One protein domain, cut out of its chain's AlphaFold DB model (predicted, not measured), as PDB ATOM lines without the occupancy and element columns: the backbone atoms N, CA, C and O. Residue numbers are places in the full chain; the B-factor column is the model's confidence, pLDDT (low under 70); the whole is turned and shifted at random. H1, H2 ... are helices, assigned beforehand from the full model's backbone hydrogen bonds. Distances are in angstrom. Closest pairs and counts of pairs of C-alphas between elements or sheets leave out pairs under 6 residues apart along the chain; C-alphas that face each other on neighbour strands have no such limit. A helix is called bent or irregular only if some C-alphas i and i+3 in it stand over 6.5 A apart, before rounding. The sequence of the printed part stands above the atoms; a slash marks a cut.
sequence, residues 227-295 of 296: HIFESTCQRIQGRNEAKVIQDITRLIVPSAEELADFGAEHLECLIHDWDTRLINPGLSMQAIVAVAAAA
ATOM      1  N   HIS A 227     128.192 143.364 173.467       88.06
ATOM      2  CA  HIS A 227     129.081 142.957 174.560       88.06
ATOM      3  C   HIS A 227     130.542 143.443 174.416       88.06
ATOM      4  O   HIS A 227     131.296 143.407 175.387       88.06
ATOM      5  N   ILE A 228     130.964 143.888 173.224       89.75
ATOM      6  CA  ILE A 228     132.320 144.408 172.928       89.75
ATOM      7  C   ILE A 228     132.293 145.920 172.667       89.75
ATOM      8  O   ILE A 228     133.320 146.594 172.831       89.75
ATOM      9  N   PHE A 229     131.143 146.452 172.252       89.88
ATOM     10  CA  PHE A 229     130.987 147.822 171.786       89.88
ATOM     11  C   PHE A 229     131.449 148.841 172.832       89.88
ATOM     12  O   PHE A 229     132.338 149.648 172.550       89.88
ATOM     13  N   GLU A 230     130.954 148.742 174.068       92.19
ATOM     14  CA  GLU A 230     131.302 149.678 175.146       92.19
ATOM     15  C   GLU A 230     132.812 149.679 175.452       92.19
ATOM     16  O   GLU A 230     133.451 150.734 175.501       92.19
ATOM     17  N   SER A 231     133.426 148.494 175.541       91.69
ATOM     18  CA  SER A 231     134.879 148.358 175.730       91.69
ATOM     19  C   SER A 231     135.672 148.960 174.562       91.69
ATOM     20  O   SER A 231     136.733 149.568 174.749       91.69
ATOM     21  N   THR A 232     135.160 148.824 173.336       90.50
ATOM     22  CA  THR A 232     135.767 149.437 172.153       90.50
ATOM     23  C   THR A 232     135.682 150.958 172.206       90.50
ATOM     24  O   THR A 232     136.715 151.598 171.992       90.50
ATOM     25  N   CYS A 233     134.528 151.525 172.568       89.94
ATOM     26  CA  CYS A 233     134.336 152.962 172.779       89.94
ATOM     27  C   CYS A 233     135.303 153.516 173.835       89.94
ATOM     28  O   CYS A 233     135.985 154.513 173.592       89.94
ATOM     29  N   GLN A 234     135.463 152.822 174.962       92.12
ATOM     30  CA  GLN A 234     136.409 153.222 176.004       92.12
ATOM     31  C   GLN A 234     137.869 153.181 175.519       92.12
ATOM     32  O   GLN A 234     138.666 154.064 175.837       92.12
ATOM     33  N   ARG A 235     138.242 152.188 174.699       90.00
ATOM     34  CA  ARG A 235     139.603 152.071 174.143       90.00
ATOM     35  C   ARG A 235     139.954 153.218 173.189       90.00
ATOM     36  O   ARG A 235     141.120 153.636 173.155       90.00
ATOM     37  N   ILE A 236     138.979 153.678 172.402       90.94
ATOM     38  CA  ILE A 236     139.149 154.780 171.442       90.94
ATOM     39  C   ILE A 236     138.953 156.160 172.083       90.94
ATOM     40  O   ILE A 236     139.374 157.161 171.503       90.94
ATOM     41  N   GLN A 237     138.382 156.225 173.288       90.88
ATOM     42  CA  GLN A 237     138.200 157.475 174.018       90.88
ATOM     43  C   GLN A 237     139.550 158.176 174.246       90.88
ATOM     44  O   GLN A 237     140.516 157.579 174.724       90.88
ATOM     45  N   GLY A 238     139.633 159.450 173.857       88.44
ATOM     46  CA  GLY A 238     140.853 160.257 173.975       88.44
ATOM     47  C   GLY A 238     141.992 159.863 173.025       88.44
ATOM     48  O   GLY A 238     143.106 160.366 173.169       88.44
ATOM     49  N   ARG A 239     141.754 158.966 172.056       89.81
ATOM     50  CA  ARG A 239     142.735 158.637 171.010       89.81
ATOM     51  C   ARG A 239     142.717 159.677 169.893       89.81
ATOM     52  O   ARG A 239     141.750 160.407 169.708       89.81
ATOM     53  N   ASN A 240     143.818 159.742 169.146       91.00
ATOM     54  CA  ASN A 240     143.919 160.629 167.992       91.00
ATOM     55  C   ASN A 240     143.097 160.104 166.802       91.00
ATOM     56  O   ASN A 240     142.807 158.913 166.699       91.00
ATOM     57  N   GLU A 241     142.763 161.010 165.883       87.19
ATOM     58  CA  GLU A 241     141.977 160.718 164.679       87.19
ATOM     59  C   GLU A 241     142.575 159.569 163.858       87.19
ATOM     60  O   GLU A 241     141.864 158.648 163.471       87.19
ATOM     61  N   ALA A 242     143.900 159.558 163.683       87.88
ATOM     62  CA  ALA A 242     144.594 158.496 162.959       87.88
ATOM     63  C   ALA A 242     144.305 157.101 163.540       87.88
ATOM     64  O   ALA A 242     144.118 156.143 162.789       87.88
ATOM     65  N   LYS A 243     144.231 156.981 164.871       87.00
ATOM     66  CA  LYS A 243     143.929 155.713 165.535       87.00
ATOM     67  C   LYS A 243     142.469 155.309 165.361       87.00
ATOM     68  O   LYS A 243     142.201 154.129 165.162       87.00
ATOM     69  N   VAL A 244     141.547 156.273 165.391       88.50
ATOM     70  CA  VAL A 244     140.122 156.027 165.121       88.50
ATOM     71  C   VAL A 244     139.927 155.547 163.682       88.50
ATOM     72  O   VAL A 244     139.276 154.526 163.468       88.50
ATOM     73  N   ILE A 245     140.555 156.213 162.709       86.00
ATOM     74  CA  ILE A 245     140.492 155.822 161.293       86.00
ATOM     75  C   ILE A 245     141.025 154.402 161.101       86.00
ATOM     76  O   ILE A 245     140.406 153.576 160.431       86.00
ATOM     77  N   GLN A 246     142.169 154.091 161.708       84.38
ATOM     78  CA  GLN A 246     142.773 152.775 161.555       84.38
ATOM     79  C   GLN A 246     141.933 151.663 162.197       84.38
ATOM     80  O   GLN A 246     141.774 150.605 161.591       84.38
ATOM     81  N   ASP A 247     141.419 151.885 163.409       83.06
ATOM     82  CA  ASP A 247     140.801 150.826 164.211       83.06
ATOM     83  C   ASP A 247     139.296 150.655 163.947       83.06
ATOM     84  O   ASP A 247     138.772 149.576 164.219       83.06
ATOM     85  N   ILE A 248     138.602 151.691 163.457       88.12
ATOM     86  CA  ILE A 248     137.144 151.685 163.248       88.12
ATOM     87  C   ILE A 248     136.788 151.778 161.766       88.12
ATOM     88  O   ILE A 248     136.038 150.937 161.278       88.12
ATOM     89  N   THR A 249     137.330 152.750 161.023       84.75
ATOM     90  CA  THR A 249     136.910 152.980 159.627       84.75
ATOM     91  C   THR A 249     137.153 151.763 158.749       84.75
ATOM     92  O   THR A 249     136.284 151.415 157.959       84.75
ATOM     93  N   ARG A 250     138.276 151.061 158.936       82.94
ATOM     94  CA  ARG A 250     138.580 149.832 158.183       82.94
ATOM     95  C   ARG A 250     137.583 148.694 158.415       82.94
ATOM     96  O   ARG A 250     137.468 147.819 157.571       82.94
ATOM     97  N   LEU A 251     136.867 148.703 159.539       84.69
ATOM     98  CA  LEU A 251     135.832 147.709 159.832       84.69
ATOM     99  C   LEU A 251     134.496 148.048 159.162       84.69
ATOM    100  O   LEU A 251     133.688 147.153 158.948       84.69
ATOM    101  N   ILE A 252     134.256 149.329 158.866       83.81
ATOM    102  CA  ILE A 252     133.020 149.823 158.239       83.81
ATOM    103  C   ILE A 252     133.170 149.831 156.718       83.81
ATOM    104  O   ILE A 252     132.286 149.388 155.991       83.81
ATOM    105  N   VAL A 253     134.298 150.356 156.245       82.44
ATOM    106  CA  VAL A 253     134.642 150.484 154.831       82.44
ATOM    107  C   VAL A 253     135.955 149.731 154.613       82.44
ATOM    108  O   VAL A 253     137.028 150.345 154.628       82.44
ATOM    109  N   PRO A 254     135.904 148.394 154.488       80.75
ATOM    110  CA  PRO A 254     137.083 147.606 154.159       80.75
ATOM    111  C   PRO A 254     137.600 147.975 152.763       80.75
ATOM    112  O   PRO A 254     136.835 148.371 151.879       80.75
ATOM    113  N   SER A 255     138.912 147.856 152.559       82.94
ATOM    114  CA  SER A 255     139.504 148.077 151.235       82.94
ATOM    115  C   SER A 255     139.033 146.996 150.265       82.94
ATOM    116  O   SER A 255     138.996 145.822 150.627       82.94
ATOM    117  N   ALA A 256     138.732 147.371 149.020       84.62
ATOM    118  CA  ALA A 256     138.418 146.403 147.970       84.62
ATOM    119  C   ALA A 256     139.577 145.415 147.738       84.62
ATOM    120  O   ALA A 256     139.333 144.233 147.524       84.62
ATOM    121  N   GLU A 257     140.821 145.887 147.867       86.06
ATOM    122  CA  GLU A 257     142.036 145.067 147.778       86.06
ATOM    123  C   GLU A 257     142.114 144.052 148.929       86.06
ATOM    124  O   GLU A 257     142.313 142.866 148.700       86.06
ATOM    125  N   GLU A 258     141.844 144.492 150.161       85.25
ATOM    126  CA  GLU A 258     141.821 143.608 151.334       85.25
ATOM    127  C   GLU A 258     140.705 142.562 151.211       85.25
ATOM    128  O   GLU A 258     140.911 141.387 151.499       85.25
ATOM    129  N   LEU A 259     139.524 142.954 150.731       85.56
ATOM    130  CA  LEU A 259     138.441 142.005 150.473       85.56
ATOM    131  C   LEU A 259     138.803 140.993 149.379       85.56
ATOM    132  O   LEU A 259     138.442 139.821 149.504       85.56
ATOM    133  N   ALA A 260     139.503 141.425 148.326       88.31
ATOM    134  CA  ALA A 260     139.982 140.535 147.274       88.31
ATOM    135  C   ALA A 260     140.972 139.500 147.831       88.31
ATOM    136  O   ALA A 260     140.794 138.308 147.570       88.31
ATOM    137  N   ASP A 261     141.910 139.918 148.691       87.06
ATOM    138  CA  ASP A 261     142.836 139.017 149.400       87.06
ATOM    139  C   ASP A 261     142.098 137.960 150.244       87.06
ATOM    140  O   ASP A 261     142.560 136.825 150.385       87.06
ATOM    141  N   PHE A 262     140.929 138.309 150.793       84.81
ATOM    142  CA  PHE A 262     140.081 137.405 151.578       84.81
ATOM    143  C   PHE A 262     139.041 136.625 150.748       84.81
ATOM    144  O   PHE A 262     138.162 135.980 151.324       84.81
ATOM    145  N   GLY A 263     139.151 136.622 149.414       83.25
ATOM    146  CA  GLY A 263     138.370 135.753 148.522       83.25
ATOM    147  C   GLY A 263     137.271 136.449 147.719       83.25
ATOM    148  O   GLY A 263     136.540 135.786 146.980       83.25
ATOM    149  N   ALA A 264     137.142 137.775 147.804       87.50
ATOM    150  CA  ALA A 264     136.265 138.540 146.920       87.50
ATOM    151  C   ALA A 264     136.955 138.838 145.574       87.50
ATOM    152  O   ALA A 264     137.163 139.994 145.219       87.50
ATOM    153  N   GLU A 265     137.287 137.795 144.807       88.50
ATOM    154  CA  GLU A 265     138.087 137.882 143.565       88.50
ATOM    155  C   GLU A 265     137.529 138.889 142.540       88.50
ATOM    156  O   GLU A 265     138.268 139.574 141.841       88.50
ATOM    157  N   HIS A 266     136.204 139.054 142.487       84.31
ATOM    158  CA  HIS A 266     135.549 140.025 141.604       84.31
ATOM    159  C   HIS A 266     135.940 141.491 141.887       84.31
ATOM    160  O   HIS A 266     135.769 142.346 141.016       84.31
ATOM    161  N   LEU A 267     136.468 141.786 143.080       84.75
ATOM    162  CA  LEU A 267     136.936 143.111 143.486       84.75
ATOM    163  C   LEU A 267     138.406 143.370 143.125       84.75
ATOM    164  O   LEU A 267     138.844 144.507 143.252       84.75
ATOM    165  N   GLU A 268     139.154 142.385 142.611       82.50
ATOM    166  CA  GLU A 268     140.573 142.545 142.236       82.50
ATOM    167  C   GLU A 268     140.777 143.614 141.143       82.50
ATOM    168  O   GLU A 268     141.814 144.272 141.063       82.50
ATOM    169  N   CYS A 269     139.752 143.862 140.320       81.31
ATOM    170  CA  CYS A 269     139.773 144.933 139.324       81.31
ATOM    171  C   CYS A 269     139.650 146.350 139.920       81.31
ATOM    172  O   CYS A 269     139.881 147.334 139.212       81.31
ATOM    173  N   LEU A 270     139.290 146.471 141.203       79.44
ATOM    174  CA  LEU A 270     139.136 147.741 141.906       79.44
ATOM    175  C   LEU A 270     140.440 148.109 142.618       79.44
ATOM    176  O   LEU A 270     140.683 147.736 143.761       79.44
ATOM    177  N   ILE A 271     141.265 148.909 141.948       66.81
ATOM    178  CA  ILE A 271     142.440 149.522 142.574       66.81
ATOM    179  C   ILE A 271     141.964 150.677 143.462       66.81
ATOM    180  O   ILE A 271     141.418 151.668 142.970       66.81
ATOM    181  N   HIS A 272     142.185 150.566 144.772       61.62
ATOM    182  CA  HIS A 272     141.934 151.657 145.710       61.62
ATOM    183  C   HIS A 272     143.108 152.650 145.684       61.62
ATOM    184  O   HIS A 272     144.010 152.591 146.519       61.62
ATOM    185  N   ASP A 273     143.119 153.560 144.707       50.31
ATOM    186  CA  ASP A 273     144.091 154.658 144.669       50.31
ATOM    187  C   ASP A 273     143.654 155.762 145.645       50.31
ATOM    188  O   ASP A 273     142.825 156.621 145.333       50.31
ATOM    189  N   TRP A 274     144.158 155.706 146.879       49.62
ATOM    190  CA  TRP A 274     144.030 156.808 147.824       49.62
ATOM    191  C   TRP A 274     145.186 157.782 147.590       49.62
ATOM    192  O   TRP A 274     146.245 157.680 148.204       49.62
ATOM    193  N   ASP A 275     144.996 158.813 146.769       38.56
ATOM    194  CA  ASP A 275     145.775 160.026 147.016       38.56
ATOM    195  C   ASP A 275     145.222 160.618 148.322       38.56
ATOM    196  O   ASP A 275     144.122 161.174 148.373       38.56
ATOM    197  N   THR A 276     145.963 160.450 149.423       48.19
ATOM    198  CA  THR A 276     145.613 160.847 150.814       48.19
ATOM    199  C   THR A 276     145.269 162.326 150.977       48.19
ATOM    200  O   THR A 276     144.954 162.784 152.073       48.19
ATOM    201  N   ARG A 277     145.358 163.097 149.899       43.16
ATOM    202  CA  ARG A 277     145.040 164.519 149.822       43.16
ATOM    203  C   ARG A 277     143.585 164.793 149.442       43.16
ATOM    204  O   ARG A 277     143.180 165.949 149.498       43.16
ATOM    205  N   LEU A 278     142.818 163.764 149.069       45.09
ATOM    206  CA  LEU A 278     141.415 163.878 148.651       45.09
ATOM    207  C   LEU A 278     140.427 163.168 149.583       45.09
ATOM    208  O   LEU A 278     139.228 163.162 149.304       45.09
ATOM    209  N   ILE A 279     140.881 162.629 150.720       44.97
ATOM    210  CA  ILE A 279     139.953 162.314 151.807       44.97
ATOM    211  C   ILE A 279     139.517 163.654 152.376       44.97
ATOM    212  O   ILE A 279     140.224 164.269 153.169       44.97
ATOM    213  N   ASN A 280     138.349 164.115 151.938       42.78
ATOM    214  CA  ASN A 280     137.598 165.124 152.659       42.78
ATOM    215  C   ASN A 280     137.376 164.537 154.066       42.78
ATOM    216  O   ASN A 280     136.624 163.563 154.187       42.78
ATOM    217  N   PRO A 281     138.021 165.054 155.129       48.56
ATOM    218  CA  PRO A 281     137.870 164.501 156.477       48.56
ATOM    219  C   PRO A 281     136.399 164.515 156.929       48.56
ATOM    220  O   PRO A 281     136.003 163.728 157.782       48.56
ATOM    221  N   GLY A 282     135.555 165.327 156.282       42.47
ATOM    222  CA  GLY A 282     134.105 165.324 156.450       42.47
ATOM    223  C   GLY A 282     133.413 164.008 156.078       42.47
ATOM    224  O   GLY A 282     132.517 163.597 156.803       42.47
ATOM    225  N   LEU A 283     133.824 163.298 155.019       45.34
ATOM    226  CA  LEU A 283     133.142 162.059 154.599       45.34
ATOM    227  C   LEU A 283     133.494 160.870 155.503       45.34
ATOM    228  O   LEU A 283     132.615 160.089 155.863       45.34
ATOM    229  N   SER A 284     134.755 160.770 155.942       48.09
ATOM    230  CA  SER A 284     135.168 159.743 156.910       48.09
ATOM    231  C   SER A 284     134.556 159.996 158.289       48.09
ATOM    232  O   SER A 284     134.119 159.052 158.942       48.09
ATOM    233  N   MET A 285     134.487 161.253 158.736       45.59
ATOM    234  CA  MET A 285     133.848 161.588 160.013       45.59
ATOM    235  C   MET A 285     132.334 161.352 159.962       45.59
ATOM    236  O   MET A 285     131.770 160.870 160.940       45.59
ATOM    237  N   GLN A 286     131.677 161.593 158.824       45.09
ATOM    238  CA  GLN A 286     130.251 161.299 158.673       45.09
ATOM    239  C   GLN A 286     129.929 159.805 158.666       45.09
ATOM    240  O   GLN A 286     128.955 159.406 159.298       45.09
ATOM    241  N   ALA A 287     130.764 158.967 158.046       44.56
ATOM    242  CA  ALA A 287     130.586 157.517 158.111       44.56
ATOM    243  C   ALA A 287     130.761 156.974 159.546       44.56
ATOM    244  O   ALA A 287     129.986 156.129 159.986       44.56
ATOM    245  N   ILE A 288     131.733 157.497 160.305       49.53
ATOM    246  CA  ILE A 288     131.973 157.085 161.701       49.53
ATOM    247  C   ILE A 288     130.833 157.548 162.622       49.53
ATOM    248  O   ILE A 288     130.387 156.784 163.477       49.53
ATOM    249  N   VAL A 289     130.324 158.771 162.434       52.50
ATOM    250  CA  VAL A 289     129.181 159.290 163.204       52.50
ATOM    251  C   VAL A 289     127.887 158.536 162.867       52.50
ATOM    252  O   VAL A 289     127.114 158.242 163.776       52.50
ATOM    253  N   ALA A 290     127.675 158.152 161.604       44.66
ATOM    254  CA  ALA A 290     126.524 157.346 161.187       44.66
ATOM    255  C   ALA A 290     126.520 155.952 161.839       44.66
ATOM    256  O   ALA A 290     125.488 155.495 162.324       44.66
ATOM    257  N   VAL A 291     127.683 155.292 161.900       46.94
ATOM    258  CA  VAL A 291     127.800 153.960 162.515       46.94
ATOM    259  C   VAL A 291     127.689 154.016 164.040       46.94
ATOM    260  O   VAL A 291     127.113 153.112 164.636       46.94
ATOM    261  N   ALA A 292     128.154 155.091 164.683       44.09
ATOM    262  CA  ALA A 292     127.946 155.287 166.119       44.09
ATOM    263  C   ALA A 292     126.470 155.557 166.483       44.09
ATOM    264  O   ALA A 292     126.044 155.189 167.572       44.09
ATOM    265  N   ALA A 293     125.690 156.165 165.582       39.66
ATOM    266  CA  ALA A 293     124.271 156.471 165.787       39.66
ATOM    267  C   ALA A 293     123.337 155.263 165.599       39.66
ATOM    268  O   ALA A 293     122.256 155.233 166.179       39.66
ATOM    269  N   ALA A 294     123.736 154.275 164.792       40.00
ATOM    270  CA  ALA A 294     122.937 153.077 164.517       40.00
ATOM    271  C   ALA A 294     123.037 151.997 165.615       40.00
ATOM    272  O   ALA A 294     122.292 151.022 165.577       40.00
ATOM    273  N   ALA A 295     123.951 152.160 166.578       42.47
ATOM    274  CA  ALA A 295     124.213 151.207 167.660       42.47
ATOM    275  C   ALA A 295     123.605 151.620 169.024       42.47
ATOM    276  O   ALA A 295     123.977 151.056 170.053       42.47
TER     277      ALA A 295
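This is residues 227 to 295 of the 296 residues of an uncharacterized protein of Lineolata rhizophorae (UniProt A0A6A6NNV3). This is a loose, open arc of helices: H2 sits between H1, which is near it, and H4, which packs steeply on it, while H3 lies off at the far end and a long loop, residues 262 to 280, swings back to H4. The 69 residues printed hold four named helices, H1 to H4 in chain order, and no named strand, an all-helix class. The radius of gyration of the C-alphas is 13.9 A; the spans are 37 by 31 by 19 A.

Find C-alpha 227 at (129.081, 142.957, 174.560), where H1, residues 227 to 236, begins; it is irregular, with C-alphas 227 and 230 7.1 A apart. Next come H2, residues 241 to 252, 15.5 A long and only just irregular, with C-alphas 247 and 250 6.50 A apart, and H3, residues 256 to 261. H4, residues 281 to 293, runs 18.3 A to C-alpha 293 at (124.271, 156.471, 165.787).

H2 and H4 touch, closest at the C-alphas of Thr 249 and Ile 288, 6.7 A, at a steep tilt of 60 degrees. H1 and H2 are close but not clearly touching, closest at Ile 236 and Val 244, whose C-alphas are 6.5 A apart. H3 touches no helix. Every O i to N i+4 pair is within hydrogen-bond range in H3 and H4, but 5 of 6 in H1 and 6 of 8 in H2.

The printed part has no cut. The link from H3 to H4 is long, and its residues 273 to 280 stand free. Look for pLDDT under 70 at residues 271 to 295.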